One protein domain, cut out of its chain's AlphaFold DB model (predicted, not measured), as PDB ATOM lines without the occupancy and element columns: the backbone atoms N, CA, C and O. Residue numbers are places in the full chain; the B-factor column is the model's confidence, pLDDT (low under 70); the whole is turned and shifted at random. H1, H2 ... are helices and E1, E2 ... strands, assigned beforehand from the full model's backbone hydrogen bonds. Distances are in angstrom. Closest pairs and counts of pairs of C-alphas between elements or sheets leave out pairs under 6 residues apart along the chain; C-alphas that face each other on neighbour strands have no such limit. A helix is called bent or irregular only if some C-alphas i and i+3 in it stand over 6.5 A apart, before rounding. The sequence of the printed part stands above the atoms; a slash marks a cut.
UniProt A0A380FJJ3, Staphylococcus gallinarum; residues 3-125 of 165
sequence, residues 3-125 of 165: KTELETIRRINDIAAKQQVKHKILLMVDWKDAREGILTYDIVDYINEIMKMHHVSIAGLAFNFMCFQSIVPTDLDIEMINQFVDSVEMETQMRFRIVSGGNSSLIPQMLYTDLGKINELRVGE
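What this domain is: This is residues 3 to 125 of the 165 residues of a protein of Staphylococcus gallinarum (UniProt A0A380FJJ3). A small parallel sheet of three strands, E1, E2 and E3, lies in the middle, with H2 over it and H1 and H3 grazing it. H1 and H4 lie toward opposite ends of the long axis; from H4, residues 113 to 125 fold back past E3. The printed part has 123 residues, with four named helices and three strands in the order H1 E1 H2 E2 H3 E3 H4, class mixed. It is compact, with a radius of gyration of the C-alphas of 15.1 A and spans of 45 by 31 by 25 A.

How they stand to each other: H1, residues 6 to 18, only grazes the sheet of E1, residues 23 to 29, E2, residues 56 to 63, and E3, residues 98 to 100. E1 and E2 are parallel at 29 degrees, with N 25 and O 57 2.9 A apart, within hydrogen-bond range. H2, residues 43 to 50, is on the sheet at a height over the sheet of 9.0 A. E2 bends by 60 degrees at residue 59. H3, residues 75 to 92, touches H2 with residues 88 to 92 alone, at a steep tilt of 39 degrees, the same way; their closest C-alphas, of Val 44 and Val 88, are 6.5 A apart. E2 and E3 are parallel at 35 degrees, with N 63 and O 100 2.8 A apart. E1, H2, E2 and E2, H3, E3 are strand-helix-strand units, parallel neighbour strands joined through a helix, with right-handed crossovers. H4, residues 104 to 112, is not on the sheet; it is irregular, with C-alphas 105 and 108 7.1 A apart. Every O i to N i+4 pair is within range in H1, H2 and H3; H4 has 2 of 5, and 5 of 6 O i to N i+3 pairs.

Where its parts are: H1 begins at C-alpha 6 (178.209, 160.896, 155.668) and is 18.7 A long. E1 is 19.0 A, H2 10.5 A, E2 20.0 A, H3 25.9 A and E3 6.0 A. H4, 14.7 A long, ends at C-alpha 112 (148.939, 168.493, 177.574).

The domain as a whole: The C-alphas farthest apart, of Lys 18 and Tyr 112, are 46.6 A apart. The printed part has no cut. The links E1 to H2 and E2 to H3 are long. Residues 66 to 73 have pLDDT under 70.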
ATOM      1  N   LYS A   3     168.852 162.075 156.797       95.31
ATOM      2  CA  LYS A   3     170.141 161.464 156.440       95.31
ATOM      3  C   LYS A   3     170.895 160.994 157.684       95.31
ATOM      4  O   LYS A   3     170.833 161.640 158.723       95.31
ATOM      5  N   THR A   4     171.612 159.889 157.531       93.69
ATOM      6  CA  THR A   4     172.449 159.254 158.561       93.69
ATOM      7  C   THR A   4     173.887 159.100 158.087       93.69
ATOM      8  O   THR A   4     174.811 159.363 158.837       93.69
ATOM      9  N   GLU A   5     174.091 158.711 156.829       95.38
ATOM     10  CA  GLU A   5     175.413 158.379 156.300       95.38
ATOM     11  C   GLU A   5     176.139 159.577 155.688       95.38
ATOM     12  O   GLU A   5     175.642 160.245 154.773       95.38
ATOM     13  N   LEU A   6     177.380 159.784 156.121       95.88
ATOM     14  CA  LEU A   6     178.209 160.896 155.668       95.88
ATOM     15  C   LEU A   6     178.607 160.782 154.192       95.88
ATOM     16  O   LEU A   6     178.581 161.775 153.467       95.88
ATOM     17  N   GLU A   7     178.898 159.570 153.709       96.75
ATOM     18  CA  GLU A   7     179.206 159.337 152.293       96.75
ATOM     19  C   GLU A   7     178.023 159.713 151.391       96.75
ATOM     20  O   GLU A   7     178.191 160.403 150.382       96.75
ATOM     21  N   THR A   8     176.808 159.333 151.791       96.88
ATOM     22  CA  THR A   8     175.582 159.714 151.088       96.88
ATOM     23  C   THR A   8     175.412 161.237 151.065       96.88
ATOM     24  O   THR A   8     175.073 161.803 150.024       96.88
ATOM     25  N   ILE A   9     175.702 161.930 152.171       97.81
ATOM     26  CA  ILE A   9     175.631 163.398 152.238       97.81
ATOM     27  C   ILE A   9     176.674 164.058 151.319       97.81
ATOM     28  O   ILE A   9     176.327 165.002 150.605       97.81
ATOM     29  N   ARG A  10     177.907 163.534 151.248       98.00
ATOM     30  CA  ARG A  10     178.943 164.013 150.309       98.00
ATOM     31  C   ARG A  10     178.477 163.901 148.855       98.00
ATOM     32  O   ARG A  10     178.531 164.878 148.112       98.00
ATOM     33  N   ARG A  11     177.910 162.753 148.468       97.81
ATOM     34  CA  ARG A  11     177.353 162.557 147.115       97.81
ATOM     35  C   ARG A  11     176.197 163.516 146.821       97.81
ATOM     36  O   ARG A  11     176.096 164.036 145.712       97.81
ATOM     37  N   ILE A  12     175.335 163.780 147.807       97.62
ATOM     38  CA  ILE A  12     174.260 164.774 147.676       97.62
ATOM     39  C   ILE A  12     174.841 166.172 147.459       97.62
ATOM     40  O   ILE A  12     174.340 166.884 146.594       97.62
ATOM     41  N   ASN A  13     175.890 166.559 148.190       98.25
ATOM     42  CA  ASN A  13     176.570 167.837 147.981       98.25
ATOM     43  C   ASN A  13     177.090 167.974 146.541       98.25
ATOM     44  O   ASN A  13     176.873 169.013 145.921       98.25
ATOM     45  N   ASP A  14     177.689 166.926 145.978       98.25
ATOM     46  CA  ASP A  14     178.209 166.955 144.604       98.25
ATOM     47  C   ASP A  14     177.095 167.076 143.556       98.25
ATOM     48  O   ASP A  14     177.220 167.805 142.569       98.25
ATOM     49  N   ILE A  15     175.974 166.376 143.758       97.94
ATOM     50  CA  ILE A  15     174.805 166.468 142.871       97.94
ATOM     51  C   ILE A  15     174.143 167.845 142.998       97.94
ATOM     52  O   ILE A  15     173.812 168.461 141.985       97.94
ATOM     53  N   ALA A  16     173.989 168.351 144.221       97.81
ATOM     54  CA  ALA A  16     173.432 169.671 144.492       97.81
ATOM     55  C   ALA A  16     174.296 170.783 143.873       97.81
ATOM     56  O   ALA A  16     173.752 171.724 143.297       97.81
ATOM     57  N   ALA A  17     175.625 170.620 143.874       98.19
ATOM     58  CA  ALA A  17     176.553 171.499 143.168       98.19
ATOM     59  C   ALA A  17     176.307 171.509 141.654       98.19
ATOM     60  O   ALA A  17     176.178 172.573 141.051       98.19
ATOM     61  N   LYS A  18     176.166 170.333 141.027       98.12
ATOM     62  CA  LYS A  18     175.856 170.227 139.587       98.12
ATOM     63  C   LYS A  18     174.520 170.876 139.226       98.12
ATOM     64  O   LYS A  18     174.382 171.415 138.135       98.12
ATOM     65  N   GLN A  19     173.554 170.829 140.139       97.56
ATOM     66  CA  GLN A  19     172.230 171.426 139.963       97.56
ATOM     67  C   GLN A  19     172.148 172.888 140.426       97.56
ATOM     68  O   GLN A  19     171.100 173.503 140.259       97.56
ATOM     69  N   GLN A  20     173.225 173.450 140.991       97.06
ATOM     70  CA  GLN A  20     173.260 174.811 141.540       97.06
ATOM     71  C   GLN A  20     172.167 175.059 142.597       97.06
ATOM     72  O   GLN A  20     171.573 176.133 142.676       97.06
ATOM     73  N   VAL A  21     171.898 174.052 143.434       97.00
ATOM     74  CA  VAL A  21     170.928 174.132 144.534       97.00
ATOM     75  C   VAL A  21     171.609 173.916 145.879       97.00
ATOM     76  O   VAL A  21     172.652 173.273 145.974       97.00
ATOM     77  N   LYS A  22     170.984 174.418 146.948       96.38
ATOM     78  CA  LYS A  22     171.385 174.121 148.326       96.38
ATOM     79  C   LYS A  22     170.385 173.163 148.963       96.38
ATOM     80  O   LYS A  22     169.242 173.535 149.232       96.38
ATOM     81  N   HIS A  23     170.807 171.925 149.194       97.12
ATOM     82  CA  HIS A  23     169.941 170.868 149.703       97.12
ATOM     83  C   HIS A  23     169.864 170.892 151.237       97.12
ATOM     84  O   HIS A  23     170.882 170.893 151.929       97.12
ATOM     85  N   LYS A  24     168.647 170.904 151.789       97.00
ATOM     86  CA  LYS A  24     168.414 170.905 153.241       97.00
ATOM     87  C   LYS A  24     168.232 169.485 153.774       97.00
ATOM     88  O   LYS A  24     167.343 168.753 153.322       97.00
ATOM     89  N   ILE A  25     169.027 169.121 154.773       97.38
ATOM     90  CA  ILE A  25     168.983 167.802 155.415       97.38
ATOM     91  C   ILE A  25     168.576 167.897 156.883       97.38
ATOM     92  O   ILE A  25     168.805 168.915 157.532       97.38
ATOM     93  N   LEU A  26     167.972 166.826 157.386       96.81
ATOM     94  CA  LEU A  26     167.809 166.569 158.815       96.81
ATOM     95  C   LEU A  26     168.708 165.392 159.164       96.81
ATOM     96  O   LEU A  26     168.700 164.398 158.433       96.81
ATOM     97  N   LEU A  27     169.485 165.512 160.234       97.00
ATOM     98  CA  LEU A  27     170.339 164.424 160.692       97.00
ATOM     99  C   LEU A  27     169.549 163.528 161.635       97.00
ATOM    100  O   LEU A  27     169.032 163.992 162.647       97.00
ATOM    101  N   MET A  28     169.434 162.258 161.267       95.06
ATOM    102  CA  MET A  28     168.819 161.246 162.118       95.06
ATOM    103  C   MET A  28     169.824 160.831 163.182       95.06
ATOM    104  O   MET A  28     170.921 160.391 162.845       95.06
ATOM    105  N   VAL A  29     169.439 160.963 164.443       94.31
ATOM    106  CA  VAL A  29     170.207 160.562 165.618       94.31
ATOM    107  C   VAL A  29     169.598 159.278 166.165       94.31
ATOM    108  O   VAL A  29     168.375 159.178 166.312       94.31
ATOM    109  N   ASP A  30     170.448 158.298 166.453       90.00
ATOM    110  CA  ASP A  30     170.013 157.067 167.103       90.00
ATOM    111  C   ASP A  30     169.744 157.358 168.580       90.00
ATOM    112  O   ASP A  30     170.637 157.760 169.330       90.00
ATOM    113  N   TRP A  31     168.490 157.174 168.989       86.69
ATOM    114  CA  TRP A  31     168.035 157.438 170.344       86.69
ATOM    115  C   TRP A  31     167.515 156.165 171.004       86.69
ATOM    116  O   TRP A  31     166.309 155.941 171.103       86.69
ATOM    117  N   LYS A  32     168.449 155.328 171.471       75.31
ATOM    118  CA  LYS A  32     168.175 154.069 172.195       75.31
ATOM    119  C   LYS A  32     167.379 153.027 171.383       75.31
ATOM    120  O   LYS A  32     166.867 152.076 171.972       75.31
ATOM    121  N   ASP A  33     167.276 153.181 170.062       70.50
ATOM    122  CA  ASP A  33     166.526 152.264 169.191       70.50
ATOM    123  C   ASP A  33     167.471 151.272 168.489       70.50
ATOM    124  O   ASP A  33     167.039 150.194 168.090       70.50
ATOM    125  N   ALA A  34     168.771 151.600 168.371       73.50
ATOM    126  CA  ALA A  34     169.803 150.757 167.741       73.50
ATOM    127  C   ALA A  34     169.435 150.308 166.313       73.50
ATOM    128  O   ALA A  34     169.913 149.288 165.811       73.50
ATOM    129  N   ARG A  35     168.537 151.058 165.670       75.69
ATOM    130  CA  ARG A  35     167.959 150.741 164.366       75.69
ATOM    131  C   ARG A  35     168.672 151.483 163.253       75.69
ATOM    132  O   ARG A  35     169.182 150.880 162.318       75.69
ATOM    133  N   GLU A  36     168.631 152.803 163.335       77.56
ATOM    134  CA  GLU A  36     169.172 153.717 162.341       77.56
ATOM    135  C   GLU A  36     169.432 155.065 163.009       77.56
ATOM    136  O   GLU A  36     168.656 155.513 163.856       77.56
ATOM    137  N   GLY A  37     170.511 155.728 162.608       90.25
ATOM    138  CA  GLY A  37     170.875 157.018 163.169       90.25
ATOM    139  C   GLY A  37     172.377 157.176 163.314       90.25
ATOM    140  O   GLY A  37     173.134 156.209 163.297       90.25
ATOM    141  N   ILE A  38     172.801 158.424 163.441       94.44
ATOM    142  CA  ILE A  38     174.138 158.787 163.890       94.44
ATOM    143  C   ILE A  38     174.154 158.623 165.406       94.44
ATOM    144  O   ILE A  38     173.212 159.040 166.085       94.44
ATOM    145  N   LEU A  39     175.208 158.013 165.937       93.00
ATOM    146  CA  LEU A  39     175.358 157.847 167.378       93.00
ATOM    147  C   LEU A  39     175.470 159.222 168.039       93.00
ATOM    148  O   LEU A  39     176.054 160.155 167.487       93.00
ATOM    149  N   THR A  40     174.899 159.354 169.234       93.38
ATOM    150  CA  THR A  40     174.817 160.641 169.941       93.38
ATOM    151  C   THR A  40     176.182 161.292 170.150       93.38
ATOM    152  O   THR A  40     176.280 162.511 170.083       93.38
ATOM    153  N   TYR A  41     177.236 160.498 170.344       93.75
ATOM    154  CA  TYR A  41     178.605 160.987 170.517       93.75
ATOM    155  C   TYR A  41     179.329 161.332 169.203       93.75
ATOM    156  O   TYR A  41     180.314 162.057 169.244       93.75
ATOM    157  N   ASP A  42     178.837 160.873 168.048       95.75
ATOM    158  CA  ASP A  42     179.433 161.162 166.732       95.75
ATOM    159  C   ASP A  42     178.786 162.384 166.050       95.75
ATOM    160  O   ASP A  42     179.306 162.916 165.067       95.75
ATOM    161  N   ILE A  43     177.626 162.847 166.537       96.69
ATOM    162  CA  ILE A  43     176.804 163.845 165.831       96.69
ATOM    163  C   ILE A  43     177.538 165.167 165.582       96.69
ATOM    164  O   ILE A  43     177.373 165.780 164.527       96.69
ATOM    165  N   VAL A  44     178.361 165.603 166.535       97.69
ATOM    166  CA  VAL A  44     179.084 166.875 166.462       97.69
ATOM    167  C   VAL A  44     180.156 166.809 165.377       97.69
ATOM    168  O   VAL A  44     180.260 167.726 164.562       97.69
ATOM    169  N   ASP A  45     180.875 165.690 165.278       97.25
ATOM    170  CA  ASP A  45     181.863 165.459 164.221       97.25
ATOM    171  C   ASP A  45     181.213 165.412 162.836       97.25
ATOM    172  O   ASP A  45     181.713 166.026 161.886       97.25
ATOM    173  N   TYR A  46     180.046 164.772 162.727       97.44
ATOM    174  CA  TYR A  46     179.249 164.778 161.500       97.44
ATOM    175  C   TYR A  46     178.861 166.198 161.092       97.44
ATOM    176  O   TYR A  46     179.058 166.591 159.941       97.44
ATOM    177  N   ILE A  47     178.333 166.989 162.029       97.75
ATOM    178  CA  ILE A  47     177.946 168.378 161.770       97.75
ATOM    179  C   ILE A  47     179.162 169.193 161.322       97.75
ATOM    180  O   ILE A  47     179.092 169.875 160.299       97.75
ATOM    181  N   ASN A  48     180.290 169.068 162.021       97.19
ATOM    182  CA  ASN A  48     181.537 169.755 161.691       97.19
ATOM    183  C   ASN A  48     182.055 169.411 160.293       97.19
ATOM    184  O   ASN A  48     182.593 170.278 159.599       97.19
ATOM    185  N   GLU A  49     181.898 168.166 159.847       97.12
ATOM    186  CA  GLU A  49     182.252 167.799 158.481       97.12
ATOM    187  C   GLU A  49     181.277 168.393 157.457       97.12
ATOM    188  O   GLU A  49     181.701 168.980 156.459       97.12
ATOM    189  N   ILE A  50     179.973 168.305 157.715       97.56
ATOM    190  CA  ILE A  50     178.934 168.794 156.802       97.56
ATOM    191  C   ILE A  50     178.979 170.319 156.669       97.56
ATOM    192  O   ILE A  50     178.721 170.841 155.586       97.56
ATOM    193  N   MET A  51     179.368 171.051 157.715       96.19
ATOM    194  CA  MET A  51     179.555 172.506 157.651       96.19
ATOM    195  C   MET A  51     180.621 172.939 156.633       96.19
ATOM    196  O   MET A  51     180.569 174.061 156.133       96.19
ATOM    197  N   LYS A  52     181.560 172.052 156.275       96.62
ATOM    198  CA  LYS A  52     182.568 172.305 155.230       96.62
ATOM    199  C   LYS A  52     181.993 172.148 153.815       96.62
ATOM    200  O   LYS A  52     182.658 172.490 152.842       96.62
ATOM    201  N   MET A  53     180.771 171.629 153.679       97.44
ATOM    202  CA  MET A  53     180.102 171.393 152.401       97.44
ATOM    203  C   MET A  53     179.264 172.610 151.990       97.44
ATOM    204  O   MET A  53     178.418 173.094 152.737       97.44
ATOM    205  N   HIS A  54     179.457 173.105 150.766       97.00
ATOM    206  CA  HIS A  54     178.830 174.359 150.328       97.00
ATOM    207  C   HIS A  54     177.381 174.211 149.828       97.00
ATOM    208  O   HIS A  54     176.606 175.170 149.905       97.00
ATOM    209  N   HIS A  55     176.994 173.025 149.346       98.19
ATOM    210  CA  HIS A  55     175.704 172.786 148.678       98.19
ATOM    211  C   HIS A  55     174.726 171.962 149.521       98.19
ATOM    212  O   HIS A  55     173.637 171.615 149.065       98.19
ATOM    213  N   VAL A  56     175.078 171.696 150.778       97.81
ATOM    214  CA  VAL A  56     174.200 171.088 151.777       97.81
ATOM    215  C   VAL A  56     174.062 172.042 152.962       97.81
ATOM    216  O   VAL A  56     174.937 172.856 153.245       97.81
ATOM    217  N   SER A  57     172.922 171.995 153.642       96.38
ATOM    218  CA  SER A  57     172.736 172.661 154.933       96.38
ATOM    219  C   SER A  57     171.917 171.803 155.873       96.38
ATOM    220  O   SER A  57     170.919 171.208 155.462       96.38
ATOM    221  N   ILE A  58     172.319 171.793 157.136       97.94
ATOM    222  CA  ILE A  58     171.596 171.114 158.203       97.94
ATOM    223  C   ILE A  58     170.434 172.015 158.627       97.94
ATOM    224  O   ILE A  58     170.633 173.151 159.049       97.94
ATOM    225  N   ALA A  59     169.211 171.521 158.464       97.31
ATOM    226  CA  ALA A  59     167.999 172.180 158.941       97.31
ATOM    227  C   ALA A  59     167.711 171.851 160.413       97.31
ATOM    228  O   ALA A  59     166.997 172.606 161.076       97.31
ATOM    229  N   GLY A  60     168.261 170.739 160.906       97.38
ATOM    230  CA  GLY A  60     168.029 170.271 162.259       97.38
ATOM    231  C   GLY A  60     168.281 168.785 162.480       97.38
ATOM    232  O   GLY A  60     168.894 168.118 161.639       97.38
ATOM    233  N   LEU A  61     167.797 168.298 163.620       96.94
ATOM    234  CA  LEU A  61     167.964 166.925 164.091       96.94
ATOM    235  C   LEU A  61     166.633 166.176 164.077       96.94
ATOM    236  O   LEU A  61     165.558 166.776 164.112       96.94
ATOM    237  N   ALA A  62     166.719 164.856 164.018       94.62
ATOM    238  CA  ALA A  62     165.575 163.971 164.034       94.62
ATOM    239  C   ALA A  62     165.865 162.710 164.850       94.62
ATOM    240  O   ALA A  62     166.954 162.156 164.750       94.62
ATOM    241  N   PHE A  63     164.895 162.248 165.635       90.75
ATOM    242  CA  PHE A  63     165.069 161.156 166.596       90.75
ATOM    243  C   PHE A  63     163.988 160.105 166.405       90.75
ATOM    244  O   PHE A  63     162.798 160.430 166.456       90.75
ATOM    245  N   ASN A  64     164.373 158.840 166.227       77.31
ATOM    246  CA  ASN A  64     163.430 157.724 166.271       77.31
ATOM    247  C   ASN A  64     162.987 157.472 167.713       77.31
ATOM    248  O   ASN A  64     163.743 156.994 168.547       77.31
ATOM    249  N   PHE A  65     161.745 157.843 168.006       72.25
ATOM    250  CA  PHE A  65     161.153 157.717 169.331       72.25
ATOM    251  C   PHE A  65     160.488 156.353 169.471       72.25
ATOM    252  O   PHE A  65     159.346 156.208 169.048       72.25
ATOM    253  N   MET A  66     161.218 155.378 170.023       62.88
ATOM    254  CA  MET A  66     160.730 154.117 170.617       62.88
ATOM    255  C   MET A  66     159.522 153.440 169.930       62.88
ATOM    256  O   MET A  66     158.723 152.794 170.594       62.88
ATOM    257  N   CYS A  67     159.373 153.526 168.602       60.38
ATOM    258  CA  CYS A  67     158.202 152.970 167.909       60.38
ATOM    259  C   CYS A  67     158.144 151.438 167.997       60.38
ATOM    260  O   CYS A  67     157.103 150.844 167.741       60.38
ATOM    261  N   PHE A  68     159.288 150.798 168.253       55.66
ATOM    262  CA  PHE A  68     159.431 149.345 168.231       55.66
ATOM    263  C   PHE A  68     159.471 148.720 169.628       55.66
ATOM    264  O   PHE A  68     159.182 147.536 169.783       55.66
ATOM    265  N   GLN A  69     159.829 149.497 170.651       58.34
ATOM    266  CA  GLN A  69     159.831 149.007 172.022       58.34
ATOM    267  C   GLN A  69     158.456 149.260 172.636       58.34
ATOM    268  O   GLN A  69     157.906 150.347 172.500       58.34
ATOM    269  N   SER A  70     157.913 148.286 173.369       56.62
ATOM    270  CA  SER A  70     156.636 148.420 174.093       56.62
ATOM    271  C   SER A  70     156.704 149.389 175.288       56.62
ATOM    272  O   SER A  70     155.905 149.289 176.217       56.62
ATOM    273  N   ILE A  71     157.694 150.283 175.306       64.25
ATOM    274  CA  ILE A  71     157.941 151.258 176.359       64.25
ATOM    275  C   ILE A  71     157.405 152.594 175.859       64.25
ATOM    276  O   ILE A  71     157.854 153.125 174.845       64.25
ATOM    277  N   VAL A  72     156.419 153.121 176.578       66.44
ATOM    278  CA  VAL A  72     155.834 154.427 176.283       66.44
ATOM    279  C   VAL A  72     156.879 155.508 176.582       66.44
ATOM    280  O   VAL A  72     157.483 155.459 177.657       66.44
ATOM    281  N   PRO A  73     157.087 156.485 175.680       69.75
ATOM    282  CA  PRO A  73     157.964 157.619 175.947       69.75
ATOM    283  C   PRO A  73     157.572 158.337 177.237       69.75
ATOM    284  O   PRO A  73     156.385 158.576 177.477       69.75
ATOM    285  N   THR A  74     158.560 158.685 178.057       78.81
ATOM    286  CA  THR A  74     158.341 159.413 179.313       78.81
ATOM    287  C   THR A  74     158.704 160.890 179.171       78.81
ATOM    288  O   THR A  74     159.486 161.257 178.292       78.81
ATOM    289  N   ASP A  75     158.211 161.737 180.081       83.19
ATOM    290  CA  ASP A  75     158.625 163.149 180.158       83.19
ATOM    291  C   ASP A  75     160.154 163.288 180.296       83.19
ATOM    292  O   ASP A  75     160.759 164.206 179.742       83.19
ATOM    293  N   LEU A  76     160.800 162.319 180.956       85.94
ATOM    294  CA  LEU A  76     162.255 162.251 181.074       85.94
ATOM    295  C   LEU A  76     162.939 162.049 179.712       85.94
ATOM    296  O   LEU A  76     163.995 162.627 179.474       85.94
ATOM    297  N   ASP A  77     162.362 161.268 178.794       85.00
ATOM    298  CA  ASP A  77     162.941 161.093 177.455       85.00
ATOM    299  C   ASP A  77     162.878 162.389 176.640       85.00
ATOM    300  O   ASP A  77     163.835 162.720 175.935       85.00
ATOM    301  N   ILE A  78     161.785 163.145 176.774       88.62
ATOM    302  CA  ILE A  78     161.645 164.473 176.171       88.62
ATOM    303  C   ILE A  78     162.702 165.415 176.758       88.62
ATOM    304  O   ILE A  78     163.409 166.087 176.007       88.62
ATOM    305  N   GLU A  79     162.860 165.448 178.082       91.81
ATOM    306  CA  GLU A  79     163.863 166.283 178.751       91.81
ATOM    307  C   GLU A  79     165.291 165.944 178.294       91.81
ATOM    308  O   GLU A  79     166.061 166.837 177.938       91.81
ATOM    309  N   MET A  80     165.636 164.656 178.222       91.94
ATOM    310  CA  MET A  80     166.958 164.219 177.770       91.94
ATOM    311  C   MET A  80     167.248 164.633 176.320       91.94
ATOM    312  O   MET A  80     168.373 165.028 176.011       91.94
ATOM    313  N   ILE A  81     166.256 164.573 175.425       92.62
ATOM    314  CA  ILE A  81     166.424 165.028 174.035       92.62
ATOM    315  C   ILE A  81     166.600 166.538 173.978       92.62
ATOM    316  O   ILE A  81     167.455 167.019 173.240       92.62
ATOM    317  N   ASN A  82     165.839 167.287 174.774       95.00
ATOM    318  CA  ASN A  82     165.997 168.733 174.881       95.00
ATOM    319  C   ASN A  82     167.419 169.118 175.303       95.00
ATOM    320  O   ASN A  82     168.072 169.902 174.614       95.00
ATOM    321  N   GLN A  83     167.927 168.496 176.370       96.69
ATOM    322  CA  GLN A  83     169.291 168.714 176.858       96.69
ATOM    323  C   GLN A  83     170.344 168.329 175.809       96.69
ATOM    324  O   GLN A  83     171.312 169.060 175.601       96.69
ATOM    325  N   PHE A  84     170.145 167.207 175.114       96.50
ATOM    326  CA  PHE A  84     171.039 166.777 174.043       96.50
ATOM    327  C   PHE A  84     171.070 167.782 172.885       96.50
ATOM    328  O   PHE A  84     172.147 168.173 172.441       96.50
ATOM    329  N   VAL A  85     169.904 168.244 172.427       97.56
ATOM    330  CA  VAL A  85     169.801 169.266 171.380       97.56
ATOM    331  C   VAL A  85     170.522 170.543 171.808       97.56
ATOM    332  O   VAL A  85     171.321 171.058 171.031       97.56
ATOM    333  N   ASP A  86     170.305 171.025 173.035       98.06
ATOM    334  CA  ASP A  86     170.991 172.215 173.555       98.06
ATOM    335  C   ASP A  86     172.517 172.049 173.605       98.06
ATOM    336  O   ASP A  86     173.244 172.970 173.227       98.06
ATOM    337  N   SER A  87     173.010 170.876 174.012       98.06
ATOM    338  CA  SER A  87     174.446 170.565 174.017       98.06
ATOM    339  C   SER A  87     175.035 170.624 172.608       98.06
ATOM    340  O   SER A  87     176.049 171.282 172.382       98.06
ATOM    341  N   VAL A  88     174.371 169.999 171.631       98.00
ATOM    342  CA  VAL A  88     174.826 170.000 170.235       98.00
ATOM    343  C   VAL A  88     174.774 171.409 169.639       98.00
ATOM    344  O   VAL A  88     175.713 171.816 168.953       98.00
ATOM    345  N   GLU A  89     173.719 172.187 169.902       97.94
ATOM    346  CA  GLU A  89     173.630 173.591 169.474       97.94
ATOM    347  C   GLU A  89     174.774 174.435 170.058       97.94
ATOM    348  O   GLU A  89     175.370 175.251 169.352       97.94
ATOM    349  N   MET A  90     175.114 174.222 171.334       97.88
ATOM    350  CA  MET A  90     176.206 174.924 172.007       97.88
ATOM    351  C   MET A  90     177.575 174.550 171.431       97.88
ATOM    352  O   MET A  90     178.380 175.437 171.158       97.88
ATOM    353  N   GLU A  91     177.852 173.270 171.205       97.62
ATOM    354  CA  GLU A  91     179.153 172.831 170.686       97.62
ATOM    355  C   GLU A  91     179.369 173.233 169.224       97.62
ATOM    356  O   GLU A  91     180.459 173.653 168.839       97.62
ATOM    357  N   THR A  92     178.317 173.157 168.410       96.62
ATOM    358  CA  THR A  92     178.392 173.458 166.972       96.62
ATOM    359  C   THR A  92     178.151 174.933 166.651       96.62
ATOM    360  O   THR A  92     178.362 175.352 165.513       96.62
ATOM    361  N   GLN A  93     177.702 175.727 167.633       96.44
ATOM    362  CA  GLN A  93     177.252 177.115 167.457       96.44
ATOM    363  C   GLN A  93     176.136 177.253 166.401       96.44
ATOM    364  O   GLN A  93     175.963 178.305 165.781       96.44
ATOM    365  N   MET A  94     175.363 176.187 166.189       93.75
ATOM    366  CA  MET A  94     174.225 176.158 165.278       93.75
ATOM    367  C   MET A  94     172.918 176.223 166.060       93.75
ATOM    368  O   MET A  94     172.812 175.705 167.164       93.75
ATOM    369  N   ARG A  95     171.891 176.833 165.463       95.19
ATOM    370  CA  ARG A  95     170.511 176.718 165.946       95.19
ATOM    371  C   ARG A  95     169.706 175.880 164.972       95.19
ATOM    372  O   ARG A  95     169.645 176.197 163.780       95.19
ATOM    373  N   PHE A  96     169.091 174.820 165.468       96.88
ATOM    374  CA  PHE A  96     168.279 173.929 164.663       96.88
ATOM    375  C   PHE A  96     166.872 174.490 164.533       96.88
ATOM    376  O   PHE A  96     166.195 174.795 165.510       96.88
ATOM    377  N   ARG A  97     166.410 174.632 163.289       96.25
ATOM    378  CA  ARG A  97     165.045 175.091 163.019       96.25
ATOM    379  C   ARG A  97     164.030 173.982 163.272       96.25
ATOM    380  O   ARG A  97     162.890 174.271 163.623       96.25
ATOM    381  N   ILE A  98     164.424 172.740 163.016       97.25
ATOM    382  CA  ILE A  98     163.554 171.572 163.092       97.25
ATOM    383  C   ILE A  98     164.183 170.580 164.060       97.25
ATOM    384  O   ILE A  98     165.323 170.166 163.879       97.25
ATOM    385  N   VAL A  99     163.425 170.178 165.064       96.69
ATOM    386  CA  VAL A  99     163.774 169.053 165.923       96.69
ATOM    387  C   VAL A  99     162.612 168.086 165.817       96.69
ATOM    388  O   VAL A  99     161.551 168.286 166.405       96.69
ATOM    389  N   SER A 100     162.816 167.079 164.975       93.81
ATOM    390  CA  SER A 100     161.832 166.042 164.703       93.81
ATOM    391  C   SER A 100     161.922 164.972 165.775       93.81
ATOM    392  O   SER A 100     162.934 164.281 165.890       93.81
ATOM    393  N   GLY A 101     160.881 164.819 166.575       88.88
ATOM    394  CA  GLY A 101     160.835 163.837 167.650       88.88
ATOM    395  C   GLY A 101     159.428 163.289 167.775       88.88
ATOM    396  O   GLY A 101     158.469 163.985 167.491       88.88
ATOM    397  N   GLY A 102     159.289 162.037 168.184       85.06
ATOM    398  CA  GLY A 102     157.983 161.440 168.434       85.06
ATOM    399  C   GLY A 102     157.322 160.812 167.209       85.06
ATOM    400  O   GLY A 102     157.660 161.067 166.049       85.06
ATOM    401  N   ASN A 103     156.363 159.951 167.521       87.31
ATOM    402  CA  ASN A 103     155.472 159.285 166.585       87.31
ATOM    403  C   ASN A 103     154.013 159.504 167.047       87.31
ATOM    404  O   ASN A 103     153.761 160.310 167.946       87.31
ATOM    405  N   SER A 104     153.051 158.797 166.453       87.94
ATOM    406  CA  SER A 104     151.632 158.826 166.843       87.94
ATOM    407  C   SER A 104     151.374 158.713 168.362       87.94
ATOM    408  O   SER A 104     150.467 159.366 168.873       87.94
ATOM    409  N   SER A 105     152.193 157.960 169.102       83.69
ATOM    410  CA  SER A 105     152.068 157.750 170.552       83.69
ATOM    411  C   SER A 105     152.350 158.995 171.388       83.69
ATOM    412  O   SER A 105     151.992 159.034 172.561       83.69
ATOM    413  N   LEU A 106     153.002 160.013 170.816       85.88
ATOM    414  CA  LEU A 106     153.314 161.261 171.516       85.88
ATOM    415  C   LEU A 106     152.190 162.299 171.397       85.88
ATOM    416  O   LEU A 106     152.234 163.324 172.071       85.88
ATOM    417  N   ILE A 107     151.160 162.039 170.579       86.31
ATOM    418  CA  ILE A 107     150.030 162.961 170.383       86.31
ATOM    419  C   ILE A 107     149.351 163.335 171.710       86.31
ATOM    420  O   ILE A 107     149.143 164.528 171.922       86.31
ATOM    421  N   PRO A 108     149.031 162.401 172.630       81.69
ATOM    422  CA  PRO A 108     148.420 162.774 173.904       81.69
ATOM    423  C   PRO A 108     149.318 163.696 174.725       81.69
ATOM    424  O   PRO A 108     148.849 164.712 175.218       81.69
ATOM    425  N   GLN A 109     150.611 163.378 174.828       82.19
ATOM    426  CA  GLN A 109     151.569 164.180 175.593       82.19
ATOM    427  C   GLN A 109     151.721 165.582 174.989       82.19
ATOM    428  O   GLN A 109     151.672 166.562 175.722       82.19
ATOM    429  N   MET A 110     151.776 165.697 173.657       86.00
ATOM    430  CA  MET A 110     151.807 166.981 172.943       86.00
ATOM    431  C   MET A 110     150.589 167.871 173.252       86.00
ATOM    432  O   MET A 110     150.698 169.094 173.226       86.00
ATOM    433  N   LEU A 111     149.416 167.285 173.516       82.75
ATOM    434  CA  LEU A 111     148.198 168.049 173.811       82.75
ATOM    435  C   LEU A 111     148.179 168.641 175.227       82.75
ATOM    436  O   LEU A 111     147.435 169.594 175.460       82.75
ATOM    437  N   TYR A 112     148.963 168.094 176.161       83.44
ATOM    438  CA  TYR A 112     148.939 168.493 177.574       83.44
ATOM    439  C   TYR A 112     150.271 169.061 178.089       83.44
ATOM    440  O   TYR A 112     150.270 169.730 179.122       83.44
ATOM    441  N   THR A 113     151.375 168.843 177.371       83.38
ATOM    442  CA  THR A 113     152.733 169.204 177.796       83.38
ATOM    443  C   THR A 113     153.501 169.885 176.665       83.38
ATOM    444  O   THR A 113     153.330 169.567 175.487       83.38
ATOM    445  N   ASP A 114     154.379 170.821 177.026       88.44
ATOM    446  CA  ASP A 114     155.354 171.393 176.100       88.44
ATOM    447  C   ASP A 114     156.472 170.379 175.812       88.44
ATOM    448  O   ASP A 114     157.123 169.877 176.728       88.44
ATOM    449  N   LEU A 115     156.706 170.083 174.533       90.88
ATOM    450  CA  LEU A 115     157.772 169.176 174.100       90.88
ATOM    451  C   LEU A 115     159.145 169.878 174.008       90.88
ATOM    452  O   LEU A 115     160.162 169.244 173.702       90.88
ATOM    453  N   GLY A 116     159.185 171.186 174.279       93.38
ATOM    454  CA  GLY A 116     160.382 172.014 174.297       93.38
ATOM    455  C   GLY A 116     160.912 172.286 172.890       93.38
ATOM    456  O   GLY A 116     160.272 172.915 172.052       93.38
ATOM    457  N   LYS A 117     162.130 171.826 172.620       94.88
ATOM    458  CA  LYS A 117     162.812 171.910 171.328       94.88
ATOM    459  C   LYS A 117     162.108 171.086 170.264       94.88
ATOM    460  O   LYS A 117     162.135 171.502 169.109       94.88
ATOM    461  N   ILE A 118     161.516 169.944 170.633       93.88
ATOM    462  CA  ILE A 118     160.811 169.064 169.694       93.88
ATOM    463  C   ILE A 118     159.620 169.829 169.122       93.88
ATOM    464  O   ILE A 118     158.674 170.157 169.831       93.88
ATOM    465  N   ASN A 119     159.672 170.109 167.823       94.50
ATOM    466  CA  ASN A 119     158.704 170.970 167.145       94.50
ATOM    467  C   ASN A 119     158.113 170.346 165.874       94.50
ATOM    468  O   ASN A 119     157.388 171.010 165.132       94.50
ATOM    469  N   GLU A 120     158.408 169.070 165.624       93.56
ATOM    470  CA  GLU A 120     157.830 168.290 164.537       93.56
ATOM    471  C   GLU A 120     157.604 166.843 164.992       93.56
ATOM    472  O   GLU A 120     158.543 166.186 165.438       93.56
ATOM    473  N   LEU A 121     156.358 166.362 164.874       91.06
ATOM    474  CA  LEU A 121     155.971 164.975 165.145       91.06
ATOM    475  C   LEU A 121     155.738 164.213 163.839       91.06
ATOM    476  O   LEU A 121     155.001 164.676 162.964       91.06
ATOM    477  N   ARG A 122     156.240 162.977 163.767       89.69
ATOM    478  CA  ARG A 122     156.060 162.094 162.607       89.69
ATOM    479  C   ARG A 122     154.884 161.147 162.834       89.69
ATOM    480  O   ARG A 122     155.050 160.020 163.298       89.69
ATOM    481  N   VAL A 123     153.679 161.619 162.526       89.00
ATOM    482  CA  VAL A 123     152.430 160.864 162.717       89.00
ATOM    483  C   VAL A 123     152.091 160.048 161.469       89.00
ATOM    484  O   VAL A 123     152.108 160.567 160.356       89.00
ATOM    485  N   GLY A 124     151.744 158.775 161.660       89.69
ATOM    486  CA  GLY A 124     151.324 157.887 160.571       89.69
ATOM    487  C   GLY A 124     150.168 156.991 160.987       89.69
ATOM    488  O   GLY A 124     149.050 157.158 160.513       89.69
ATOM    489  N   GLU A 125     150.422 156.072 161.918       88.81
ATOM    490  CA  GLU A 125     149.449 155.061 162.349       88.81
ATOM    491  C   GLU A 125     148.090 155.647 162.775       88.81
ATOM    492  O   GLU A 125     147.047 155.182 162.315       88.81
TER     493      GLU A 125